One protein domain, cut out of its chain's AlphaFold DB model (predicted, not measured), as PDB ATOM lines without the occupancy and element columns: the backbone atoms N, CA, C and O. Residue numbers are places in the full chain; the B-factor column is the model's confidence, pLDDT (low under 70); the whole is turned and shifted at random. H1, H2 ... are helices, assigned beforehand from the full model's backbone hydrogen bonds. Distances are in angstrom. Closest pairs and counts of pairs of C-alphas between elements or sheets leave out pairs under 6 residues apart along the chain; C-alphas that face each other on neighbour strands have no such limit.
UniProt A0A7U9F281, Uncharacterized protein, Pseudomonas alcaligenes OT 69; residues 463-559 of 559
ATOM      1  N   PRO A 463      20.017  24.278  -0.130       92.69
ATOM      2  CA  PRO A 463      19.279  23.128  -0.639       92.69
ATOM      3  C   PRO A 463      19.900  22.504  -1.889       92.69
ATOM      4  O   PRO A 463      19.760  21.302  -2.112       92.69
ATOM      5  N   ARG A 464      20.597  23.295  -2.715       93.62
ATOM      6  CA  ARG A 464      21.301  22.796  -3.903       93.62
ATOM      7  C   ARG A 464      22.518  21.961  -3.526       93.62
ATOM      8  O   ARG A 464      22.710  20.899  -4.110       93.62
ATOM      9  N   VAL A 465      23.292  22.409  -2.539       94.94
ATOM     10  CA  VAL A 465      24.456  21.673  -2.026       94.94
ATOM     11  C   VAL A 465      23.992  20.402  -1.316       94.94
ATOM     12  O   VAL A 465      24.516  19.327  -1.579       94.94
ATOM     13  N   VAL A 466      22.946  20.480  -0.488       95.12
ATOM     14  CA  VAL A 466      22.357  19.303   0.180       95.12
ATOM     15  C   VAL A 466      21.854  18.279  -0.848       95.12
ATOM     16  O   VAL A 466      22.134  17.084  -0.735       95.12
ATOM     17  N   ALA A 467      21.158  18.734  -1.896       96.25
ATOM     18  CA  ALA A 467      20.705  17.868  -2.984       96.25
ATOM     19  C   ALA A 467      21.867  17.245  -3.770       96.25
ATOM     20  O   ALA A 467      21.759  16.098  -4.215       96.25
ATOM     21  N   PHE A 468      22.964  17.982  -3.955       97.38
ATOM     22  CA  PHE A 468      24.192  17.464  -4.551       97.38
ATOM     23  C   PHE A 468      24.800  16.356  -3.683       97.38
ATOM     24  O   PHE A 468      25.008  15.256  -4.188       97.38
ATOM     25  N   MET A 469      24.994  16.594  -2.380       97.56
ATOM     26  CA  MET A 469      25.601  15.611  -1.473       97.56
ATOM     27  C   MET A 469      24.769  14.331  -1.382       97.56
ATOM     28  O   MET A 469      25.307  13.230  -1.477       97.56
ATOM     29  N   HIS A 470      23.439  14.450  -1.284       98.19
ATOM     30  CA  HIS A 470      22.561  13.283  -1.355       98.19
ATOM     31  C   HIS A 470      22.692  12.554  -2.701       98.19
ATOM     32  O   HIS A 470      22.754  11.329  -2.721       98.19
ATOM     33  N   GLY A 471      22.775  13.272  -3.823       97.81
ATOM     34  CA  GLY A 471      22.991  12.654  -5.135       97.81
ATOM     35  C   GLY A 471      24.295  11.854  -5.180       97.81
ATOM     36  O   GLY A 471      24.283  10.691  -5.576       97.81
ATOM     37  N   PHE A 472      25.379  12.454  -4.687       97.56
ATOM     38  CA  PHE A 472      26.713  11.863  -4.640       97.56
ATOM     39  C   PHE A 472      26.770  10.589  -3.783       97.56
ATOM     40  O   PHE A 472      27.168   9.534  -4.278       97.56
ATOM     41  N   CYS A 473      26.306  10.642  -2.526       97.06
ATOM     42  CA  CYS A 473      26.264   9.470  -1.640       97.06
ATOM     43  C   CYS A 473      25.436   8.327  -2.248       97.06
ATOM     44  O   CYS A 473      25.838   7.166  -2.211       97.06
ATOM     45  N   GLY A 474      24.282   8.657  -2.837       97.31
ATOM     46  CA  GLY A 474      23.400   7.668  -3.446       97.31
ATOM     47  C   GLY A 474      23.996   7.009  -4.693       97.31
ATOM     48  O   GLY A 474      23.814   5.811  -4.905       97.31
ATOM     49  N   GLU A 475      24.736   7.765  -5.503       96.38
ATOM     50  CA  GLU A 475      25.470   7.226  -6.646       96.38
ATOM     51  C   GLU A 475      26.622   6.314  -6.208       96.38
ATOM     52  O   GLU A 475      26.787   5.232  -6.773       96.38
ATOM     53  N   LEU A 476      27.389   6.700  -5.183       94.38
ATOM     54  CA  LEU A 476      28.454   5.848  -4.653       94.38
ATOM     55  C   LEU A 476      27.914   4.548  -4.056       94.38
ATOM     56  O   LEU A 476      28.484   3.492  -4.323       94.38
ATOM     57  N   ALA A 477      26.781   4.586  -3.351       95.62
ATOM     58  CA  ALA A 477      26.118   3.385  -2.840       95.62
ATOM     59  C   ALA A 477      25.719   2.390  -3.953       95.62
ATOM     60  O   ALA A 477      25.710   1.180  -3.730       95.62
ATOM     61  N   LEU A 478      25.451   2.869  -5.178       95.25
ATOM     62  CA  LEU A 478      25.224   2.010  -6.354       95.25
ATOM     63  C   LEU A 478      26.504   1.378  -6.920       95.25
ATOM     64  O   LEU A 478      26.413   0.447  -7.724       95.25
ATOM     65  N   ARG A 479      27.681   1.884  -6.540       90.75
ATOM     66  CA  ARG A 479      28.996   1.456  -7.039       90.75
ATOM     67  C   ARG A 479      29.758   0.557  -6.052       90.75
ATOM     68  O   ARG A 479      30.788   0.011  -6.441       90.75
ATOM     69  N   THR A 480      29.283   0.385  -4.815       86.75
ATOM     70  CA  THR A 480      29.926  -0.482  -3.810       86.75
ATOM     71  C   THR A 480      29.799  -1.974  -4.150       86.75
ATOM     72  O   THR A 480      28.892  -2.387  -4.875       86.75
ATOM     73  N   ASP A 481      30.687  -2.804  -3.589       87.12
ATOM     74  CA  ASP A 481      30.587  -4.271  -3.641       87.12
ATOM     75  C   ASP A 481      30.552  -4.870  -2.215       87.12
ATOM     76  O   ASP A 481      31.572  -4.847  -1.521       87.12
ATOM     77  N   PRO A 482      29.402  -5.404  -1.746       90.75
ATOM     78  CA  PRO A 482      28.114  -5.450  -2.439       90.75
ATOM     79  C   PRO A 482      27.442  -4.068  -2.537       90.75
ATOM     80  O   PRO A 482      27.690  -3.179  -1.722       90.75
ATOM     81  N   ILE A 483      26.549  -3.912  -3.519       94.19
ATOM     82  CA  ILE A 483      25.743  -2.694  -3.707       94.19
ATOM     83  C   ILE A 483      24.827  -2.477  -2.496       94.19
ATOM     84  O   ILE A 483      24.064  -3.383  -2.135       94.19
ATOM     85  N   ASP A 484      24.836  -1.266  -1.936       95.25
ATOM     86  CA  ASP A 484      23.891  -0.850  -0.897       95.25
ATOM     87  C   ASP A 484      22.640  -0.211  -1.521       95.25
ATOM     88  O   ASP A 484      22.529   1.001  -1.717       95.25
ATOM     89  N   TRP A 485      21.675  -1.064  -1.867       96.19
ATOM     90  CA  TRP A 485      20.431  -0.642  -2.511       96.19
ATOM     91  C   TRP A 485      19.574   0.284  -1.644       96.19
ATOM     92  O   TRP A 485      18.898   1.159  -2.187       96.19
ATOM     93  N   GLU A 486      19.567   0.083  -0.325       95.62
ATOM     94  CA  GLU A 486      18.726   0.858   0.592       95.62
ATOM     95  C   GLU A 486      19.304   2.260   0.796       95.62
ATOM     96  O   GLU A 486      18.566   3.243   0.678       95.62
ATOM     97  N   ALA A 487      20.623   2.369   1.007       93.56
ATOM     98  CA  ALA A 487      21.300   3.661   1.068       93.56
ATOM     99  C   ALA A 487      21.174   4.419  -0.262       93.56
ATOM    100  O   ALA A 487      20.817   5.602  -0.269       93.56
ATOM    101  N   ALA A 488      21.365   3.731  -1.395       97.62
ATOM    102  CA  ALA A 488      21.179   4.317  -2.718       97.62
ATOM    103  C   ALA A 488      19.764   4.891  -2.902       97.62
ATOM    104  O   ALA A 488      19.615   6.053  -3.278       97.62
ATOM    105  N   GLU A 489      18.709   4.117  -2.613       98.00
ATOM    106  CA  GLU A 489      17.326   4.600  -2.731       98.00
ATOM    107  C   GLU A 489      17.073   5.808  -1.817       98.00
ATOM    108  O   GLU A 489      16.531   6.814  -2.279       98.00
ATOM    109  N   LEU A 490      17.490   5.737  -0.549       97.44
ATOM    110  CA  LEU A 490      17.279   6.802   0.432       97.44
ATOM    111  C   LEU A 490      17.880   8.134  -0.029       97.44
ATOM    112  O   LEU A 490      17.189   9.158  -0.056       97.44
ATOM    113  N   HIS A 491      19.163   8.123  -0.382       98.06
ATOM    114  CA  HIS A 491      19.897   9.322  -0.760       98.06
ATOM    115  C   HIS A 491      19.419   9.865  -2.113       98.06
ATOM    116  O   HIS A 491      19.106  11.055  -2.227       98.06
ATOM    117  N   LEU A 492      19.246   9.002  -3.119       98.44
ATOM    118  CA  LEU A 492      18.796   9.441  -4.438       98.44
ATOM    119  C   LEU A 492      17.368   9.999  -4.409       98.44
ATOM    120  O   LEU A 492      17.099  10.971  -5.111       98.44
ATOM    121  N   VAL A 493      16.448   9.448  -3.603       98.25
ATOM    122  CA  VAL A 493      15.085  10.005  -3.471       98.25
ATOM    123  C   VAL A 493      15.128  11.419  -2.899       98.25
ATOM    124  O   VAL A 493      14.494  12.309  -3.465       98.25
ATOM    125  N   ARG A 494      15.916  11.655  -1.840       96.81
ATOM    126  CA  ARG A 494      16.069  12.996  -1.246       96.81
ATOM    127  C   ARG A 494      16.626  14.002  -2.254       96.81
ATOM    128  O   ARG A 494      16.067  15.086  -2.409       96.81
ATOM    129  N   ALA A 495      17.669  13.621  -2.991       97.62
ATOM    130  CA  ALA A 495      18.245  14.455  -4.042       97.62
ATOM    131  C   ALA A 495      17.236  14.747  -5.167       97.62
ATOM    132  O   ALA A 495      17.061  15.893  -5.584       97.62
ATOM    133  N   ALA A 496      16.543  13.716  -5.650       96.94
ATOM    134  CA  ALA A 496      15.592  13.826  -6.747       96.94
ATOM    135  C   ALA A 496      14.350  14.650  -6.365       96.94
ATOM    136  O   ALA A 496      13.827  15.404  -7.192       96.94
ATOM    137  N   ASP A 497      13.885  14.566  -5.116       95.50
ATOM    138  CA  ASP A 497      12.806  15.418  -4.615       95.50
ATOM    139  C   ASP A 497      13.217  16.889  -4.517       95.50
ATOM    140  O   ASP A 497      12.412  17.753  -4.871       95.50
ATOM    141  N   ALA A 498      14.480  17.167  -4.186       92.25
ATOM    142  CA  ALA A 498      15.071  18.505  -4.240       92.25
ATOM    143  C   ALA A 498      15.394  18.994  -5.672       92.25
ATOM    144  O   ALA A 498      15.847  20.123  -5.860       92.25
ATOM    145  N   GLY A 499      15.123  18.181  -6.701       91.56
ATOM    146  CA  GLY A 499      15.268  18.563  -8.108       91.56
ATOM    147  C   GLY A 499      16.574  18.128  -8.774       91.56
ATOM    148  O   GLY A 499      16.803  18.514  -9.920       91.56
ATOM    149  N   ASN A 500      17.405  17.312  -8.114       94.94
ATOM    150  CA  ASN A 500      18.608  16.746  -8.724       94.94
ATOM    151  C   ASN A 500      18.225  15.823  -9.897       94.94
ATOM    152  O   ASN A 500      17.537  14.814  -9.720       94.94
ATOM    153  N   VAL A 501      18.653  16.194 -11.105       94.44
ATOM    154  CA  VAL A 501      18.261  15.518 -12.348       94.44
ATOM    155  C   VAL A 501      18.937  14.156 -12.478       94.44
ATOM    156  O   VAL A 501      18.276  13.189 -12.856       94.44
ATOM    157  N   ASP A 502      20.214  14.048 -12.124       94.19
ATOM    158  CA  ASP A 502      20.965  12.795 -12.234       94.19
ATOM    159  C   ASP A 502      20.389  11.731 -11.295       94.19
ATOM    160  O   ASP A 502      20.129  10.601 -11.717       94.19
ATOM    161  N   ALA A 503      20.015  12.128 -10.075       97.44
ATOM    162  CA  ALA A 503      19.346  11.248  -9.122       97.44
ATOM    163  C   ALA A 503      17.999  10.712  -9.641       97.44
ATOM    164  O   ALA A 503      17.690   9.530  -9.470       97.44
ATOM    165  N   MET A 504      17.205  11.537 -10.346       96.94
ATOM    166  CA  MET A 504      15.976  11.063 -11.003       96.94
ATOM    167  C   MET A 504      16.274   9.985 -12.056       96.94
ATOM    168  O   MET A 504      15.504   9.032 -12.200       96.94
ATOM    169  N   GLY A 505      17.372  10.133 -12.804       94.19
ATOM    170  CA  GLY A 505      17.818   9.163 -13.804       94.19
ATOM    171  C   GLY A 505      18.233   7.830 -13.179       94.19
ATOM    172  O   GLY A 505      17.722   6.782 -13.586       94.19
ATOM    173  N   LEU A 506      19.083   7.884 -12.149       97.31
ATOM    174  CA  LEU A 506      19.577   6.714 -11.414       97.31
ATOM    175  C   LEU A 506      18.435   5.942 -10.733       97.31
ATOM    176  O   LEU A 506      18.341   4.721 -10.863       97.31
ATOM    177  N   LEU A 507      17.482   6.636 -10.096       98.00
ATOM    178  CA  LEU A 507      16.286   5.986  -9.539       98.00
ATOM    179  C   LEU A 507      15.475   5.267 -10.620       98.00
ATOM    180  O   LEU A 507      15.004   4.141 -10.428       98.00
ATOM    181  N   ALA A 508      15.293   5.914 -11.772       95.25
ATOM    182  CA  ALA A 508      14.486   5.378 -12.855       95.25
ATOM    183  C   ALA A 508      15.103   4.137 -13.511       95.25
ATOM    184  O   ALA A 508      14.361   3.240 -13.923       95.25
ATOM    185  N   ILE A 509      16.427   4.087 -13.661       93.50
ATOM    186  CA  ILE A 509      17.117   3.045 -14.426       93.50
ATOM    187  C   ILE A 509      17.769   2.013 -13.506       93.50
ATOM    188  O   ILE A 509      17.444   0.825 -13.603       93.50
ATOM    189  N   ASP A 510      18.628   2.459 -12.602       94.88
ATOM    190  CA  ASP A 510      19.519   1.593 -11.837       94.88
ATOM    191  C   ASP A 510      18.846   1.033 -10.585       94.88
ATOM    192  O   ASP A 510      18.991  -0.156 -10.306       94.88
ATOM    193  N   VAL A 511      18.012   1.825  -9.902       96.81
ATOM    194  CA  VAL A 511      17.302   1.372  -8.690       96.81
ATOM    195  C   VAL A 511      16.020   0.617  -9.036       96.81
ATOM    196  O   VAL A 511      15.870  -0.552  -8.685       96.81
ATOM    197  N   TYR A 512      15.067   1.245  -9.733       97.12
ATOM    198  CA  TYR A 512      13.714   0.686  -9.848       97.12
ATOM    199  C   TYR A 512      13.439  -0.119 -11.123       97.12
ATOM    200  O   TYR A 512      12.473  -0.886 -11.158       97.12
ATOM    201  N   ARG A 513      14.229   0.037 -12.194       93.12
ATOM    202  CA  ARG A 513      14.043  -0.739 -13.439       93.12
ATOM    203  C   ARG A 513      14.953  -1.960 -13.505       93.12
ATOM    204  O   ARG A 513      14.534  -2.978 -14.074       93.12
ATOM    205  N   ASN A 514      16.161  -1.863 -12.954       92.12
ATOM    206  CA  ASN A 514      17.169  -2.913 -12.989       92.12
ATOM    207  C   ASN A 514      16.616  -4.245 -12.455       92.12
ATOM    208  O   ASN A 514      16.025  -4.312 -11.382       92.12
ATOM    209  N   ARG A 515      16.798  -5.329 -13.220       93.12
ATOM    210  CA  ARG A 515      16.312  -6.676 -12.865       93.12
ATOM    211  C   ARG A 515      17.070  -7.304 -11.701       93.12
ATOM    212  O   ARG A 515      16.545  -8.240 -11.109       93.12
ATOM    213  N   GLN A 516      18.281  -6.830 -11.429       91.81
ATOM    214  CA  GLN A 516      19.118  -7.304 -10.330       91.81
ATOM    215  C   GLN A 516      18.821  -6.571  -9.018       91.81
ATOM    216  O   GLN A 516      19.123  -7.107  -7.956       91.81
ATOM    217  N   SER A 517      18.195  -5.392  -9.086       94.56
ATOM    218  CA  SER A 517      17.816  -4.630  -7.900       94.56
ATOM    219  C   SER A 517      16.685  -5.336  -7.139       94.56
ATOM    220  O   SER A 517      15.642  -5.643  -7.738       94.56
ATOM    221  N   PRO A 518      16.828  -5.552  -5.818       96.44
ATOM    222  CA  PRO A 518      15.748  -6.062  -4.977       96.44
ATOM    223  C   PRO A 518      14.592  -5.058  -4.842       96.44
ATOM    224  O   PRO A 518      13.471  -5.456  -4.533       96.44
ATOM    225  N   LEU A 519      14.836  -3.775  -5.132       96.56
ATOM    226  CA  LEU A 519      13.864  -2.682  -5.037       96.56
ATOM    227  C   LEU A 519      13.065  -2.467  -6.329       96.56
ATOM    228  O   LEU A 519      12.274  -1.531  -6.421       96.56
ATOM    229  N   ARG A 520      13.259  -3.312  -7.349       95.19
ATOM    230  CA  ARG A 520      12.648  -3.148  -8.672       95.19
ATOM    231  C   ARG A 520      11.131  -2.907  -8.607       95.19
ATOM    232  O   ARG A 520      10.348  -3.815  -8.326       95.19
ATOM    233  N   ASP A 521      10.711  -1.722  -9.044       95.75
ATOM    234  CA  ASP A 521       9.316  -1.305  -9.183       95.75
ATOM    235  C   ASP A 521       9.138  -0.466 -10.458       95.75
ATOM    236  O   ASP A 521       9.449   0.723 -10.513       95.75
ATOM    237  N   LEU A 522       8.550  -1.065 -11.498       90.56
ATOM    238  CA  LEU A 522       8.349  -0.394 -12.786       90.56
ATOM    239  C   LEU A 522       7.452   0.853 -12.707       90.56
ATOM    240  O   LEU A 522       7.552   1.717 -13.577       90.56
ATOM    241  N   LYS A 523       6.568   0.964 -11.706       90.06
ATOM    242  CA  LYS A 523       5.731   2.158 -11.532       90.06
ATOM    243  C   LYS A 523       6.557   3.314 -10.987       90.06
ATOM    244  O   LYS A 523       6.458   4.413 -11.529       90.06
ATOM    245  N   ARG A 524       7.376   3.066  -9.957       93.44
ATOM    246  CA  ARG A 524       8.318   4.064  -9.421       93.44
ATOM    247  C   ARG A 524       9.377   4.434 -10.456       93.44
ATOM    248  O   ARG A 524       9.648   5.612 -10.657       93.44
ATOM    249  N   ALA A 525       9.875   3.450 -11.200       91.88
ATOM    250  CA  ALA A 525      10.814   3.671 -12.291       91.88
ATOM    251  C   ALA A 525      10.244   4.619 -13.359       91.88
ATOM    252  O   ALA A 525      10.884   5.590 -13.755       91.88
ATOM    253  N   LEU A 526       8.997   4.381 -13.786       89.06
ATOM    254  CA  LEU A 526       8.312   5.238 -14.751       89.06
ATOM    255  C   LEU A 526       7.992   6.630 -14.176       89.06
ATOM    256  O   LEU A 526       8.071   7.616 -14.906       89.06
ATOM    257  N   HIS A 527       7.661   6.722 -12.881       91.38
ATOM    258  CA  HIS A 527       7.469   7.997 -12.183       91.38
ATOM    259  C   HIS A 527       8.714   8.888 -12.283       91.38
ATOM    260  O   HIS A 527       8.615  10.026 -12.748       91.38
ATOM    261  N   TRP A 528       9.880   8.355 -11.914       92.88
ATOM    262  CA  TRP A 528      11.138   9.096 -11.964       92.88
ATOM    263  C   TRP A 528      11.614   9.359 -13.396       92.88
ATOM    264  O   TRP A 528      12.028  10.476 -13.694       92.88
ATOM    265  N   ALA A 529      11.428   8.410 -14.324       90.19
ATOM    266  CA  ALA A 529      11.740   8.608 -15.743       90.19
ATOM    267  C   ALA A 529      10.967   9.786 -16.361       90.19
ATOM    268  O   ALA A 529      11.494  10.498 -17.218       90.19
ATOM    269  N   TRP A 530       9.718  10.011 -15.935       87.50
ATOM    270  CA  TRP A 530       8.949  11.174 -16.372       87.50
ATOM    271  C   TRP A 530       9.501  12.482 -15.809       87.50
ATOM    272  O   TRP A 530       9.667  13.425 -16.579       87.50
ATOM    273  N   ARG A 531       9.794  12.549 -14.502       91.31
ATOM    274  CA  ARG A 531      10.375  13.755 -13.882       91.31
ATOM    275  C   ARG A 531      11.722  14.101 -14.521       91.31
ATOM    276  O   ARG A 531      11.911  15.246 -14.920       91.31
ATOM    277  N   TYR A 532      12.566  13.097 -14.753       91.38
ATOM    278  CA  TYR A 532      13.814  13.226 -15.506       91.38
ATOM    279  C   TYR A 532      13.584  13.782 -16.922       91.38
ATOM    280  O   TYR A 532      14.232  14.739 -17.339       91.38
ATOM    281  N   GLY A 533      12.620  13.225 -17.665       87.56
ATOM    282  CA  GLY A 533      12.289  13.685 -19.017       87.56
ATOM    283  C   GLY A 533      11.791  15.133 -19.069       87.56
ATOM    284  O   GLY A 533      12.072  15.840 -20.032       87.56
ATOM    285  N   VAL A 534      11.073  15.594 -18.043       87.94
ATOM    286  CA  VAL A 534      10.650  17.000 -17.931       87.94
ATOM    287  C   VAL A 534      11.836  17.896 -17.580       87.94
ATOM    288  O   VAL A 534      12.035  18.913 -18.238       87.94
ATOM    289  N   ALA A 535      12.650  17.503 -16.599       88.81
ATOM    290  CA  ALA A 535      13.806  18.279 -16.158       88.81
ATOM    291  C   ALA A 535      14.864  18.457 -17.263       88.81
ATOM    292  O   ALA A 535      15.474  19.513 -17.377       88.81
ATOM    293  N   THR A 536      15.023  17.456 -18.133       89.25
ATOM    294  CA  THR A 536      15.928  17.497 -19.300       89.25
ATOM    295  C   THR A 536      15.303  18.132 -20.551       89.25
ATOM    296  O   THR A 536      15.943  18.202 -21.598       89.25
ATOM    297  N   GLY A 537      14.041  18.573 -20.487       85.69
ATOM    298  CA  GLY A 537      13.332  19.194 -21.612       85.69
ATOM    299  C   GLY A 537      12.892  18.230 -22.725       85.69
ATOM    300  O   GLY A 537      12.339  18.669 -23.735       85.69
ATOM    301  N   VAL A 538      13.083  16.916 -22.550       83.12
ATOM    302  CA  VAL A 538      12.569  15.873 -23.460       83.12
ATOM    303  C   VAL A 538      11.035  15.868 -23.475       83.12
ATOM    304  O   VAL A 538      10.410  15.601 -24.505       83.12
ATOM    305  N   LEU A 539      10.417  16.180 -22.336       80.38
ATOM    306  CA  LEU A 539       8.976  16.327 -22.164       80.38
ATOM    307  C   LEU A 539       8.637  17.770 -21.786       80.38
ATOM    308  O   LEU A 539       9.332  18.398 -20.998       80.38
ATOM    309  N   LYS A 540       7.527  18.286 -22.327       74.69
ATOM    310  CA  LYS A 540       7.082  19.663 -22.056       74.69
ATOM    311  C   LYS A 540       6.448  19.843 -20.675       74.69
ATOM    312  O   LYS A 540       6.522  20.937 -20.131       74.69
ATOM    313  N   SER A 541       5.787  18.819 -20.136       69.44
ATOM    314  CA  SER A 541       5.232  18.845 -18.777       69.44
ATOM    315  C   SER A 541       5.019  17.436 -18.221       69.44
ATOM    316  O   SER A 541       5.001  16.451 -18.965       69.44
ATOM    317  N   ALA A 542       4.856  17.353 -16.896       58.41
ATOM    318  CA  ALA A 542       4.533  16.121 -16.168       58.41
ATOM    319  C   ALA A 542       3.022  15.785 -16.180       58.41
ATOM    320  O   ALA A 542       2.607  14.732 -15.672       58.41
ATOM    321  N   ASP A 543       2.203  16.669 -16.758       63.06
ATOM    322  CA  ASP A 543       0.747  16.581 -16.721       63.06
ATOM    323  C   ASP A 543       0.197  15.456 -17.608       63.06
ATOM    324  O   ASP A 543       0.838  14.951 -18.536       63.06
ATOM    325  N   ALA A 544      -1.029  15.027 -17.303       57.53
ATOM    326  CA  ALA A 544      -1.704  13.963 -18.032       57.53
ATOM    327  C   ALA A 544      -1.908  14.336 -19.516       57.53
ATOM    328  O   ALA A 544      -2.527  15.346 -19.842       57.53
ATOM    329  N   GLY A 545      -1.434  13.483 -20.429       64.69
ATOM    330  CA  GLY A 545      -1.578  13.686 -21.871       64.69
ATOM    331  C   GLY A 545      -1.044  12.517 -22.701       64.69
ATOM    332  O   GLY A 545      -0.387  11.612 -22.185       64.69
ATOM    333  N   TRP A 546      -1.313  12.521 -24.009       65.50
ATOM    334  CA  TRP A 546      -0.883  11.456 -24.933       65.50
ATOM    335  C   TRP A 546       0.645  11.273 -24.972       65.50
ATOM    336  O   TRP A 546       1.124  10.154 -25.143       65.50
ATOM    337  N   GLN A 547       1.412  12.345 -24.740       66.81
ATOM    338  CA  GLN A 547       2.878  12.317 -24.669       66.81
ATOM    339  C   GLN A 547       3.382  11.388 -23.559       66.81
ATOM    340  O   GLN A 547       4.357  10.668 -23.753       66.81
ATOM    341  N   ARG A 548       2.662  11.328 -22.433       69.75
ATOM    342  CA  ARG A 548       2.986  10.464 -21.295       69.75
ATOM    343  C   ARG A 548       2.807   8.979 -21.631       69.75
ATOM    344  O   ARG A 548       3.632   8.160 -21.235       69.75
ATOM    345  N   TRP A 549       1.777   8.648 -22.413       65.81
ATOM    346  CA  TRP A 549       1.518   7.290 -22.910       65.81
ATOM    347  C   TRP A 549       2.534   6.847 -23.961       65.81
ATOM    348  O   TRP A 549       3.048   5.734 -23.882       65.81
ATOM    349  N   VAL A 550       2.854   7.722 -24.918       68.62
ATOM    350  CA  VAL A 550       3.867   7.449 -25.948       68.62
ATOM    351  C   VAL A 550       5.241   7.265 -25.302       68.62
ATOM    352  O   VAL A 550       5.914   6.278 -25.588       68.62
ATOM    353  N   PHE A 551       5.628   8.147 -24.378       74.94
ATOM    354  CA  PHE A 551       6.878   8.016 -23.631       74.94
ATOM    355  C   PHE A 551       6.936   6.705 -22.843       74.94
ATOM    356  O   PHE A 551       7.911   5.974 -22.970       74.94
ATOM    357  N   ALA A 552       5.884   6.364 -22.089       70.62
ATOM    358  CA  ALA A 552       5.835   5.112 -21.338       70.62
ATOM    359  C   ALA A 552       5.968   3.886 -22.252       70.62
ATOM    360  O   ALA A 552       6.720   2.970 -21.936       70.62
ATOM    361  N   LEU A 553       5.291   3.888 -23.407       70.50
ATOM    362  CA  LEU A 553       5.372   2.808 -24.388       70.50
ATOM    363  C   LEU A 553       6.800   2.657 -24.934       70.50
ATOM    364  O   LEU A 553       7.357   1.565 -24.878       70.50
ATOM    365  N   PHE A 554       7.421   3.739 -25.410       73.81
ATOM    366  CA  PHE A 554       8.792   3.697 -25.931       73.81
ATOM    367  C   PHE A 554       9.822   3.347 -24.852       73.81
ATOM    368  O   PHE A 554      10.738   2.567 -25.106       73.81
ATOM    369  N   TRP A 555       9.673   3.885 -23.642       76.12
ATOM    370  CA  TRP A 555      10.593   3.646 -22.533       76.12
ATOM    371  C   TRP A 555      10.530   2.196 -22.036       76.12
ATOM    372  O   TRP A 555      11.582   1.593 -21.804       76.12
ATOM    373  N   LEU A 556       9.327   1.608 -21.962       68.69
ATOM    374  CA  LEU A 556       9.119   0.190 -21.638       68.69
ATOM    375  C   LEU A 556       9.632  -0.744 -22.744       68.69
ATOM    376  O   LEU A 556      10.194  -1.788 -22.431       68.69
ATOM    377  N   LEU A 557       9.474  -0.375 -24.022       68.88
ATOM    378  CA  LEU A 557       9.938  -1.175 -25.166       68.88
ATOM    379  C   LEU A 557      11.463  -1.151 -25.362       68.88
ATOM    380  O   LEU A 557      12.001  -2.023 -26.036       68.88
ATOM    381  N   ARG A 558      12.166  -0.168 -24.789       66.44
ATOM    382  CA  ARG A 558      13.631  -0.026 -24.876       66.44
ATOM    383  C   ARG A 558      14.393  -0.886 -23.841       66.44
ATOM    384  O   ARG A 558      15.588  -0.681 -23.666       66.44
ATOM    385  N   GLY A 559      13.711  -1.776 -23.105       53.81
ATOM    386  CA  GLY A 559      14.241  -2.524 -21.947       53.81
ATOM    387  C   GLY A 559      14.397  -4.018 -22.121       53.81
ATOM    388  O   GLY A 559      13.548  -4.626 -22.802       53.81
TER     389      GLY A 559
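This is residues 463 to 559 of the 559 residues of an uncharacterized protein of Pseudomonas alcaligenes OT 69 (UniProt A0A7U9F281). What is the shape? Four helices running up and down, H1 to H4, make a flat slab, with H5 steeply tilted at the end beside H4. H1, H2 and H3 form a bundle. What is printed? The compact, all-helix part has 97 residues with five named helices, H1 to H5 in order, a radius of gyration of the C-alphas of 13.3 A and spans of 39 by 32 by 15 A.

Where does it begin? H1, residues 463 to 477, begins at C-alpha 463 (19.279, 23.128, -0.639) and is 21.0 A long. What follows? H2 is residues 485 to 497, H3 501 to 511, and H4 522 to 535, 19.7 A long. H5, residues 546 to 557, ends at C-alpha 557 (9.938, -1.175, -25.166).

Which helices touch? H1 and H2 form a hairpin, closest C-alphas Gly 474 and Ala 488, 4.1 A; H3 and H4 form another, Ala 508 and Ala 525, 4.1 A. And the backbones? Every O i to N i+4 pair is within hydrogen-bond range in H1, H2, H4 and H5, and 6 of 7 in H3.

Is it cut? The printed part has no cut and no long link. Where is confidence low? Residues 541 to 550 and 556 to 559 have pLDDT under 70.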